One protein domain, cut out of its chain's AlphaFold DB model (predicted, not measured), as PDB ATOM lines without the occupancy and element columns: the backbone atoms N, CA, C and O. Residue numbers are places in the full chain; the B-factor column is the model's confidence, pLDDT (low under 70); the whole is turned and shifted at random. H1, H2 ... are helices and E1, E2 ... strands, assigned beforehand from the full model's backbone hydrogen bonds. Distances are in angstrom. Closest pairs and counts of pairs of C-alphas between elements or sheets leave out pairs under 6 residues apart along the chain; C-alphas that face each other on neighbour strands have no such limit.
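AT A GLANCE: This is residues 39 to 118 of the 141 residues of an uncharacterized protein of Colletotrichum trifolii (UniProt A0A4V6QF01). A twisted slab of four strands, the long E2, E3 and E6 and the shorter E5 at one edge, has two helices over one face, H1 over the edge strand E2 and H2 slanting over the inner strands E3 and E6, while no named helix is over its other face. A small strand pair, E1 and E4, sits near the end of E3 and adds to the length. The printed part has 80 residues with two named helices and six named strands in the order H1 E1 E2 E3 E4 H2 E5 E6; both sheets are antiparallel and the class is mixed. It is compact, with a radius of gyration of the C-alphas of 12.3 A, and elongated, spanning 39 by 20 by 20 A.

IN THESE COORDINATES: H1, residues 39 to 45, begins with C-alpha 39 at (19.366, 23.507, 5.326). E1 is residues 47 to 50, E2 residues 56 to 62, 20.6 A long, and E3 residues 68 to 75, 23.4 A long. E4 is residues 81 to 84, and H2, residues 86 to 97, is 15.9 A long. E5 is residues 103 to 107, and E6, residues 110 to 117, is 22.3 A long and ends with C-alpha 117 at (16.114, 7.328, 15.570).

HOW THE PARTS SIT: The hairpin E2 and E3 has N 57 and O 73 at 2.9 A, E3 and E6 have N 70 and O 115 at 2.9 A, and the hairpin E5 and E6 has N 105 and O 112 at 2.9 A, each within hydrogen-bond range. H1 is on this sheet over E2, at a height of 8.6 A. H2 is on the same face at a height of 8.5 A, slantwise to the strands at 46 degrees to E6 on the local plane; its closest C-alphas to E6 are those of Ala 97 and Ser 114, 5.1 A. With residues 86 to 90 alone H2 touches H1, about perpendicular at 74 degrees, closest at the C-alphas of Cys 42 and Ile 86, 5.8 A. E1 and E4 are antiparallel, with N 49 and O 82 within hydrogen-bond range at 2.9 A. O i to N i+4 pairs are within range in 2 of 3 for H1 and 7 of 8 for H2.

THE WHOLE: The C-alphas farthest apart, those of Leu 65 and Glu 80, are 39.7 A apart. The printed part has no cut, its links between named elements are tight, and no printed residue is under 70 in pLDDT, with a mean of 94.1.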
ATOM      1  N   ASP A  39      18.501  22.509   5.951       92.44
ATOM      2  CA  ASP A  39      19.366  23.507   5.326       92.44
ATOM      3  C   ASP A  39      20.851  23.255   5.630       92.44
ATOM      4  O   ASP A  39      21.641  23.082   4.701       92.44
ATOM      5  N   ILE A  40      21.208  23.123   6.909       91.19
ATOM      6  CA  ILE A  40      22.592  22.890   7.347       91.19
ATOM      7  C   ILE A  40      23.060  21.489   6.924       91.19
ATOM      8  O   ILE A  40      24.205  21.290   6.522       91.19
ATOM      9  N   ILE A  41      22.173  20.492   6.991       94.62
ATOM     10  CA  ILE A  41      22.477  19.125   6.544       94.62
ATOM     11  C   ILE A  41      22.840  19.126   5.056       94.62
ATOM     12  O   ILE A  41      23.839  18.526   4.649       94.62
ATOM     13  N   CYS A  42      22.073  19.847   4.241       96.56
ATOM     14  CA  CYS A  42      22.323  19.939   2.813       96.56
ATOM     15  C   CYS A  42      23.646  20.627   2.481       96.56
ATOM     16  O   CYS A  42      24.302  20.184   1.545       96.56
ATOM     17  N   GLU A  43      24.126  21.594   3.266       94.12
ATOM     18  CA  GLU A  43      25.471  22.167   3.071       94.12
ATOM     19  C   GLU A  43      26.589  21.108   3.105       94.12
ATOM     20  O   GLU A  43      27.617  21.270   2.448       94.12
ATOM     21  N   LYS A  44      26.395  19.995   3.828       90.94
ATOM     22  CA  LYS A  44      27.348  18.869   3.866       90.94
ATOM     23  C   LYS A  44      27.142  17.856   2.744       90.94
ATOM     24  O   LYS A  44      28.089  17.170   2.349       90.94
ATOM     25  N   LEU A  45      25.912  17.715   2.259       94.94
ATOM     26  CA  LEU A  45      25.551  16.675   1.298       94.94
ATOM     27  C   LEU A  45      25.668  17.146  -0.155       94.94
ATOM     28  O   LEU A  45      25.964  16.329  -1.023       94.94
ATOM     29  N   VAL A  46      25.541  18.446  -0.431       96.50
ATOM     30  CA  VAL A  46      25.633  18.978  -1.797       96.50
ATOM     31  C   VAL A  46      26.993  18.785  -2.455       96.50
ATOM     32  O   VAL A  46      28.037  18.634  -1.817       96.50
ATOM     33  N   GLY A  47      26.980  18.809  -3.784       96.50
ATOM     34  CA  GLY A  47      28.162  18.659  -4.618       96.50
ATOM     35  C   GLY A  47      28.020  17.519  -5.612       96.50
ATOM     36  O   GLY A  47      26.938  16.974  -5.826       96.50
ATOM     37  N   THR A  48      29.131  17.185  -6.260       97.19
ATOM     38  CA  THR A  48      29.156  16.175  -7.317       97.19
ATOM     39  C   THR A  48      29.249  14.767  -6.744       97.19
ATOM     40  O   THR A  48      30.124  14.455  -5.932       97.19
ATOM     41  N   TYR A  49      28.345  13.918  -7.213       96.94
ATOM     42  CA  TYR A  49      28.329  12.481  -7.006       96.94
ATOM     43  C   TYR A  49      28.697  11.800  -8.314       96.94
ATOM     44  O   TYR A  49      28.324  12.279  -9.386       96.94
ATOM     45  N   SER A  50      29.415  10.685  -8.242       94.94
ATOM     46  CA  SER A  50      29.769   9.888  -9.415       94.94
ATOM     47  C   SER A  50      29.534   8.407  -9.161       94.94
ATOM     48  O   SER A  50      29.618   7.942  -8.024       94.94
ATOM     49  N   LYS A  51      29.252   7.657 -10.230       90.94
ATOM     50  CA  LYS A  51      29.043   6.201 -10.167       90.94
ATOM     51  C   LYS A  51      30.289   5.439  -9.739       90.94
ATOM     52  O   LYS A  51      30.199   4.452  -9.021       90.94
ATOM     53  N   THR A  52      31.441   5.888 -10.221       88.06
ATOM     54  CA  THR A  52      32.748   5.257 -10.002       88.06
ATOM     55  C   THR A  52      33.467   5.787  -8.764       88.06
ATOM     56  O   THR A  52      34.517   5.268  -8.395       88.06
ATOM     57  N   GLY A  53      32.924   6.830  -8.132       82.81
ATOM     58  CA  GLY A  53      33.472   7.450  -6.934       82.81
ATOM     59  C   GLY A  53      32.480   7.398  -5.779       82.81
ATOM     60  O   GLY A  53      31.905   6.358  -5.469       82.81
ATOM     61  N   LYS A  54      32.291   8.536  -5.109       80.44
ATOM     62  CA  LYS A  54      31.369   8.634  -3.976       80.44
ATOM     63  C   LYS A  54      29.937   8.809  -4.487       80.44
ATOM     64  O   LYS A  54      29.496   9.931  -4.734       80.44
ATOM     65  N   SER A  55      29.227   7.696  -4.634       90.69
ATOM     66  CA  SER A  55      27.814   7.666  -5.028       90.69
ATOM     67  C   SER A  55      26.858   7.936  -3.866       90.69
ATOM     68  O   SER A  55      25.710   8.274  -4.119       90.69
ATOM     69  N   THR A  56      27.322   7.869  -2.618       95.38
ATOM     70  CA  THR A  56      26.491   8.073  -1.424       95.38
ATOM     71  C   THR A  56      27.175   9.005  -0.432       95.38
ATOM     72  O   THR A  56      28.380   8.910  -0.180       95.38
ATOM     73  N   ARG A  57      26.405   9.916   0.164       94.94
ATOM     74  CA  ARG A  57      26.836  10.729   1.307       94.94
ATOM     75  C   ARG A  57      25.759  10.681   2.374       94.94
ATOM     76  O   ARG A  57      24.576  10.674   2.048       94.94
ATOM     77  N   ALA A  58      26.199  10.689   3.623       95.00
ATOM     78  CA  ALA A  58      25.331  10.672   4.781       95.00
ATOM     79  C   ALA A  58      25.740  11.758   5.776       95.00
ATOM     80  O   ALA A  58      26.902  12.178   5.804       95.00
ATOM     81  N   ALA A  59      24.775  12.201   6.569       93.38
ATOM     82  CA  ALA A  59      24.957  13.157   7.648       93.38
ATOM     83  C   ALA A  59      24.088  12.748   8.836       93.38
ATOM     84  O   ALA A  59      23.021  12.162   8.653       93.38
ATOM     85  N   CYS A  60      24.547  13.080  10.039       92.12
ATOM     86  CA  CYS A  60      23.793  12.868  11.262       92.12
ATOM     87  C   CYS A  60      23.485  14.214  11.921       92.12
ATOM     88  O   CYS A  60      24.361  15.080  12.025       92.12
ATOM     89  N   TYR A  61      22.249  14.379  12.390       91.44
ATOM     90  CA  TYR A  61      21.810  15.552  13.140       91.44
ATOM     91  C   TYR A  61      21.078  15.146  14.423       91.44
ATOM     92  O   TYR A  61      20.217  14.275  14.390       91.44
ATOM     93  N   THR A  62      21.396  15.778  15.553       90.69
ATOM     94  CA  THR A  62      20.620  15.612  16.792       90.69
ATOM     95  C   THR A  62      19.640  16.777  16.902       90.69
ATOM     96  O   THR A  62      20.072  17.929  16.935       90.69
ATOM     97  N   ASP A  63      18.336  16.499  16.943       84.88
ATOM     98  CA  ASP A  63      17.311  17.543  17.053       84.88
ATOM     99  C   ASP A  63      17.128  18.076  18.486       84.88
ATOM    100  O   ASP A  63      17.765  17.635  19.448       84.88
ATOM    101  N   THR A  64      16.240  19.059  18.632       83.44
ATOM    102  CA  THR A  64      15.916  19.709  19.912       83.44
ATOM    103  C   THR A  64      15.268  18.758  20.920       83.44
ATOM    104  O   THR A  64      15.407  18.954  22.129       83.44
ATOM    105  N   LEU A  65      14.629  17.687  20.444       84.44
ATOM    106  CA  LEU A  65      14.054  16.609  21.248       84.44
ATOM    107  C   LEU A  65      15.074  15.510  21.578       84.44
ATOM    108  O   LEU A  65      14.702  14.484  22.154       84.44
ATOM    109  N   LYS A  66      16.355  15.723  21.246       85.19
ATOM    110  CA  LYS A  66      17.441  14.745  21.383       85.19
ATOM    111  C   LYS A  66      17.168  13.458  20.602       85.19
ATOM    112  O   LYS A  66      17.575  12.386  21.043       85.19
ATOM    113  N   SER A  67      16.473  13.561  19.472       88.75
ATOM    114  CA  SER A  67      16.379  12.484  18.489       88.75
ATOM    115  C   SER A  67      17.577  12.540  17.561       88.75
ATOM    116  O   SER A  67      17.969  13.617  17.103       88.75
ATOM    117  N   ARG A  68      18.107  11.374  17.212       92.50
ATOM    118  CA  ARG A  68      19.096  11.241  16.154       92.50
ATOM    119  C   ARG A  68      18.362  11.220  14.827       92.50
ATOM    120  O   ARG A  68      17.394  10.490  14.675       92.50
ATOM    121  N   TRP A  69      18.855  11.960  13.858       95.12
ATOM    122  CA  TRP A  69      18.398  11.899  12.486       95.12
ATOM    123  C   TRP A  69      19.537  11.456  11.589       95.12
ATOM    124  O   TRP A  69      20.575  12.117  11.541       95.12
ATOM    125  N   ASP A  70      19.313  10.367  10.863       96.00
ATOM    126  CA  ASP A  70      20.230   9.867   9.850       96.00
ATOM    127  C   ASP A  70      19.717  10.285   8.465       96.00
ATOM    128  O   ASP A  70      18.613   9.927   8.046       96.00
ATOM    129  N   PHE A  71      20.521  11.069   7.749       96.88
ATOM    130  CA  PHE A  71      20.230  11.524   6.392       96.88
ATOM    131  C   PHE A  71      21.159  10.853   5.402       96.88
ATOM    132  O   PHE A  71      22.362  10.754   5.648       96.88
ATOM    133  N   GLU A  72      20.625  10.464   4.250       97.00
ATOM    134  CA  GLU A  72      21.414   9.918   3.149       97.00
ATOM    135  C   GLU A  72      20.923  10.468   1.811       97.00
ATOM    136  O   GLU A  72      19.721  10.594   1.570       97.00
ATOM    137  N   ILE A  73      21.875  10.770   0.930       97.38
ATOM    138  CA  ILE A  73      21.620  10.983  -0.490       97.38
ATOM    139  C   ILE A  73      22.527  10.053  -1.276       97.38
ATOM    140  O   ILE A  73      23.755  10.080  -1.117       97.38
ATOM    141  N   SER A  74      21.906   9.275  -2.151       96.94
ATOM    142  CA  SER A  74      22.558   8.309  -3.024       96.94
ATOM    143  C   SER A  74      22.253   8.637  -4.487       96.94
ATOM    144  O   SER A  74      21.099   8.817  -4.871       96.94
ATOM    145  N   TYR A  75      23.283   8.735  -5.323       97.38
ATOM    146  CA  TYR A  75      23.154   8.942  -6.761       97.38
ATOM    147  C   TYR A  75      22.801   7.624  -7.456       97.38
ATOM    148  O   TYR A  75      23.570   6.665  -7.423       97.38
ATOM    149  N   ILE A  76      21.642   7.602  -8.108       95.69
ATOM    150  CA  ILE A  76      21.090   6.448  -8.835       95.69
ATOM    151  C   ILE A  76      20.846   6.754 -10.322       95.69
ATOM    152  O   ILE A  76      20.229   5.961 -11.032       95.69
ATOM    153  N   GLY A  77      21.295   7.920 -10.796       94.25
ATOM    154  CA  GLY A  77      21.115   8.364 -12.176       94.25
ATOM    155  C   GLY A  77      21.903   7.537 -13.196       94.25
ATOM    156  O   GLY A  77      22.819   6.780 -12.870       94.25
ATOM    157  N   SER A  78      21.556   7.688 -14.475       94.12
ATOM    158  CA  SER A  78      22.187   6.942 -15.572       94.12
ATOM    159  C   SER A  78      23.500   7.555 -16.076       94.12
ATOM    160  O   SER A  78      24.308   6.822 -16.647       94.12
ATOM    161  N   ALA A  79      23.763   8.843 -15.835       95.44
ATOM    162  CA  ALA A  79      25.012   9.504 -16.228       95.44
ATOM    163  C   ALA A  79      26.185   9.144 -15.296       95.44
ATOM    164  O   ALA A  79      25.967   8.667 -14.182       95.44
ATOM    165  N   GLU A  80      27.425   9.406 -15.720       96.50
ATOM    166  CA  GLU A  80      28.634   9.132 -14.919       96.50
ATOM    167  C   GLU A  80      28.674   9.910 -13.602       96.50
ATOM    168  O   GLU A  80      29.113   9.390 -12.571       96.50
ATOM    169  N   SER A  81      28.186  11.147 -13.620       97.12
ATOM    170  CA  SER A  81      28.115  12.011 -12.452       97.12
ATOM    171  C   SER A  81      26.958  12.996 -12.544       97.12
ATOM    172  O   SER A  81      26.430  13.280 -13.622       97.12
ATOM    173  N   ARG A  82      26.565  13.526 -11.387       97.25
ATOM    174  CA  ARG A  82      25.619  14.633 -11.265       97.25
ATOM    175  C   ARG A  82      25.942  15.434 -10.013       97.25
ATOM    176  O   ARG A  82      26.313  14.874  -8.982       97.25
ATOM    177  N   THR A  83      25.789  16.746 -10.101       97.56
ATOM    178  CA  THR A  83      25.841  17.636  -8.939       97.56
ATOM    179  C   THR A  83      24.435  17.834  -8.406       97.56
ATOM    180  O   THR A  83      23.547  18.186  -9.180       97.56
ATOM    181  N   ILE A  84      24.243  17.603  -7.108       97.56
ATOM    182  CA  ILE A  84      23.033  18.029  -6.406       97.56
ATOM    183  C   ILE A  84      23.283  19.402  -5.786       97.56
ATOM    184  O   ILE A  84      24.329  19.621  -5.165       97.56
ATOM    185  N   ASP A  85      22.342  20.322  -5.975       97.19
ATOM    186  CA  ASP A  85      22.364  21.632  -5.330       97.19
ATOM    187  C   ASP A  85      21.568  21.631  -4.014       97.19
ATOM    188  O   ASP A  85      20.944  20.637  -3.628       97.19
ATOM    189  N   ILE A  86      21.621  22.754  -3.292       97.00
ATOM    190  CA  ILE A  86      20.957  22.893  -1.989       97.00
ATOM    191  C   ILE A  86      19.438  22.747  -2.125       97.00
ATOM    192  O   ILE A  86      18.813  22.136  -1.261       97.00
ATOM    193  N   ALA A  87      18.830  23.278  -3.187       97.06
ATOM    194  CA  ALA A  87      17.380  23.260  -3.351       97.06
ATOM    195  C   ALA A  87      16.863  21.839  -3.632       97.06
ATOM    196  O   ALA A  87      15.904  21.397  -2.997       97.06
ATOM    197  N   GLU A  88      17.529  21.101  -4.523       97.00
ATOM    198  CA  GLU A  88      17.219  19.705  -4.846       97.00
ATOM    199  C   GLU A  88      17.467  18.790  -3.634       97.00
ATOM    200  O   GLU A  88      16.646  17.920  -3.340       97.00
ATOM    201  N   CYS A  89      18.548  19.026  -2.878       97.69
ATOM    202  CA  CYS A  89      18.818  18.320  -1.625       97.69
ATOM    203  C   CYS A  89      17.702  18.540  -0.593       97.69
ATOM    204  O   CYS A  89      17.128  17.572  -0.088       97.69
ATOM    205  N   ARG A  90      17.352  19.806  -0.317       96.94
ATOM    206  CA  ARG A  90      16.336  20.161   0.682       96.94
ATOM    207  C   ARG A  90      14.978  19.602   0.309       96.94
ATOM    208  O   ARG A  90      14.352  18.942   1.127       96.94
ATOM    209  N   SER A  91      14.549  19.818  -0.934       95.69
ATOM    210  CA  SER A  91      13.255  19.330  -1.405       95.69
ATOM    211  C   SER A  91      13.139  17.809  -1.290       95.69
ATOM    212  O   SER A  91      12.052  17.316  -0.993       95.69
ATOM    213  N   GLY A  92      14.223  17.071  -1.547       95.94
ATOM    214  CA  GLY A  92      14.243  15.619  -1.421       95.94
ATOM    215  C   GLY A  92      14.178  15.157   0.032       95.94
ATOM    216  O   GLY A  92      13.281  14.401   0.387       95.94
ATOM    217  N   LEU A  93      15.081  15.647   0.886       96.75
ATOM    218  CA  LEU A  93      15.148  15.230   2.291       96.75
ATOM    219  C   LEU A  93      13.933  15.696   3.108       96.75
ATOM    220  O   LEU A  93      13.382  14.914   3.876       96.75
ATOM    221  N   GLU A  94      13.447  16.926   2.912       95.38
ATOM    222  CA  GLU A  94      12.248  17.420   3.609       95.38
ATOM    223  C   GLU A  94      11.003  16.588   3.271       95.38
ATOM    224  O   GLU A  94      10.136  16.418   4.128       95.38
ATOM    225  N   ALA A  95      10.895  16.068   2.043       94.75
ATOM    226  CA  ALA A  95       9.772  15.217   1.656       94.75
ATOM    227  C   ALA A  95       9.740  13.920   2.479       94.75
ATOM    228  O   ALA A  95       8.673  13.522   2.941       94.75
ATOM    229  N   GLU A  96      10.903  13.310   2.712       96.06
ATOM    230  CA  GLU A  96      11.017  12.076   3.494       96.06
ATOM    231  C   GLU A  96      10.926  12.346   5.008       96.06
ATOM    232  O   GLU A  96      10.314  11.575   5.743       96.06
ATOM    233  N   ALA A  97      11.463  13.471   5.495       94.69
ATOM    234  CA  ALA A  97      11.419  13.835   6.914       94.69
ATOM    235  C   ALA A  97       9.999  14.155   7.421       94.69
ATOM    236  O   ALA A  97       9.709  13.979   8.604       94.69
ATOM    237  N   LYS A  98       9.101  14.597   6.527       93.88
ATOM    238  CA  LYS A  98       7.683  14.874   6.828       93.88
ATOM    239  C   LYS A  98       6.838  13.615   7.029       93.88
ATOM    240  O   LYS A  98       5.711  13.710   7.511       93.88
ATOM    241  N   CYS A  99       7.357  12.441   6.686       93.56
ATOM    242  CA  CYS A  99       6.721  11.181   7.038       93.56
ATOM    243  C   CYS A  99       6.708  10.976   8.561       93.56
ATOM    244  O   CYS A  99       7.637  11.381   9.265       93.56
ATOM    245  N   THR A 100       5.682  10.291   9.077       94.31
ATOM    246  CA  THR A 100       5.514  10.054  10.524       94.31
ATOM    247  C   THR A 100       6.731   9.400  11.166       94.31
ATOM    248  O   THR A 100       7.076   9.764  12.281       94.31
ATOM    249  N   TYR A 101       7.391   8.478  10.468       95.75
ATOM    250  CA  TYR A 101       8.574   7.763  10.953       95.75
ATOM    251  C   TYR A 101       9.798   8.027  10.073       95.75
ATOM    252  O   TYR A 101      10.690   7.197  10.014       95.75
ATOM    253  N   GLY A 102       9.816   9.139   9.333       95.88
ATOM    254  CA  GLY A 102      10.784   9.330   8.257       95.88
ATOM    255  C   GLY A 102      10.487   8.466   7.031       95.88
ATOM    256  O   GLY A 102       9.431   7.828   6.923       95.88
ATOM    257  N   GLY A 103      11.404   8.476   6.074       96.56
ATOM    258  CA  GLY A 103      11.191   7.846   4.782       96.56
ATOM    259  C   GLY A 103      12.470   7.630   3.995       96.56
ATOM    260  O   GLY A 103      13.546   8.145   4.320       96.56
ATOM    261  N   ARG A 104      12.320   6.841   2.935       96.88
ATOM    262  CA  ARG A 104      13.331   6.631   1.913       96.88
ATOM    263  C   ARG A 104      12.642   6.507   0.570       96.88
ATOM    264  O   ARG A 104      11.740   5.688   0.415       96.88
ATOM    265  N   ARG A 105      13.103   7.257  -0.425       94.50
ATOM    266  CA  ARG A 105      12.500   7.246  -1.758       94.50
ATOM    267  C   ARG A 105      13.527   7.426  -2.853       94.50
ATOM    268  O   ARG A 105      14.395   8.291  -2.783       94.50
ATOM    269  N   ARG A 106      13.338   6.663  -3.929       94.81
ATOM    270  CA  ARG A 106      13.988   6.883  -5.224       94.81
ATOM    271  C   ARG A 106      13.165   7.852  -6.057       94.81
ATOM    272  O   ARG A 106      11.994   7.591  -6.328       94.81
ATOM    273  N   TYR A 107      13.779   8.940  -6.495       88.75
ATOM    274  CA  TYR A 107      13.160   9.906  -7.387       88.75
ATOM    275  C   TYR A 107      14.192  10.489  -8.354       88.75
ATOM    276  O   TYR A 107      15.212  11.040  -7.946       88.75
ATOM    277  N   SER A 108      13.896  10.408  -9.655       92.06
ATOM    278  CA  SER A 108      14.774  10.912 -10.715       92.06
ATOM    279  C   SER A 108      16.186  10.308 -10.618       92.06
ATOM    280  O   SER A 108      16.353   9.107 -10.826       92.06
ATOM    281  N   ASN A 109      17.196  11.117 -10.296       95.88
ATOM    282  CA  ASN A 109      18.600  10.719 -10.227       95.88
ATOM    283  C   ASN A 109      19.073  10.348  -8.815       95.88
ATOM    284  O   ASN A 109      20.253  10.035  -8.645       95.88
ATOM    285  N   TRP A 110      18.192  10.401  -7.816       96.44
ATOM    286  CA  TRP A 110      18.576  10.337  -6.408       96.44
ATOM    287  C   TRP A 110      17.710   9.358  -5.616       96.44
ATOM    288  O   TRP A 110      16.517   9.199  -5.869       96.44
ATOM    289  N   GLU A 111      18.316   8.713  -4.631       96.88
ATOM    290  CA  GLU A 111      17.626   8.119  -3.494       96.88
ATOM    291  C   GLU A 111      17.873   9.016  -2.278       96.88
ATOM    292  O   GLU A 111      19.021   9.337  -1.969       96.88
ATOM    293  N   TYR A 112      16.793   9.440  -1.629       97.31
ATOM    294  CA  TYR A 112      16.807  10.271  -0.430       97.31
ATOM    295  C   TYR A 112      16.380   9.429   0.762       97.31
ATOM    296  O   TYR A 112      15.447   8.637   0.633       97.31
ATOM    297  N   MET A 113      17.011   9.632   1.914       97.50
ATOM    298  CA  MET A 113      16.578   9.069   3.190       97.50
ATOM    299  C   MET A 113      16.615  10.139   4.273       97.50
ATOM    300  O   MET A 113      17.600  10.866   4.390       97.50
ATOM    301  N   SER A 114      15.564  10.187   5.086       96.69
ATOM    302  CA  SER A 114      15.536  10.914   6.357       96.69
ATOM    303  C   SER A 114      14.948   9.994   7.418       96.69
ATOM    304  O   SER A 114      13.772   9.649   7.325       96.69
ATOM    305  N   ASP A 115      15.761   9.576   8.384       96.44
ATOM    306  CA  ASP A 115      15.403   8.529   9.341       96.44
ATOM    307  C   ASP A 115      15.581   8.984  10.805       96.44
ATOM    308  O   ASP A 115      16.718   9.075  11.292       96.44
ATOM    309  N   PRO A 116      14.487   9.305  11.519       95.50
ATOM    310  CA  PRO A 116      14.518   9.600  12.944       95.50
ATOM    311  C   PRO A 116      14.734   8.326  13.773       95.50
ATOM    312  O   PRO A 116      14.060   7.310  13.624       95.50
ATOM    313  N   ASN A 117      15.640   8.417  14.733       94.56
ATOM    314  CA  ASN A 117      16.114   7.328  15.570       94.56
ATOM    315  C   ASN A 117      16.264   7.784  17.028       94.56
ATOM    316  O   ASN A 117      16.401   8.971  17.336       94.56
ATOM    317  N   GLU A 118      16.248   6.824  17.951       90.94
ATOM    318  CA  GLU A 118      16.540   7.090  19.361       90.94
ATOM    319  C   GLU A 118      18.024   7.435  19.577       90.94
ATOM    320  O   GLU A 118      18.920   6.885  18.928       90.94
TER     321      GLU A 118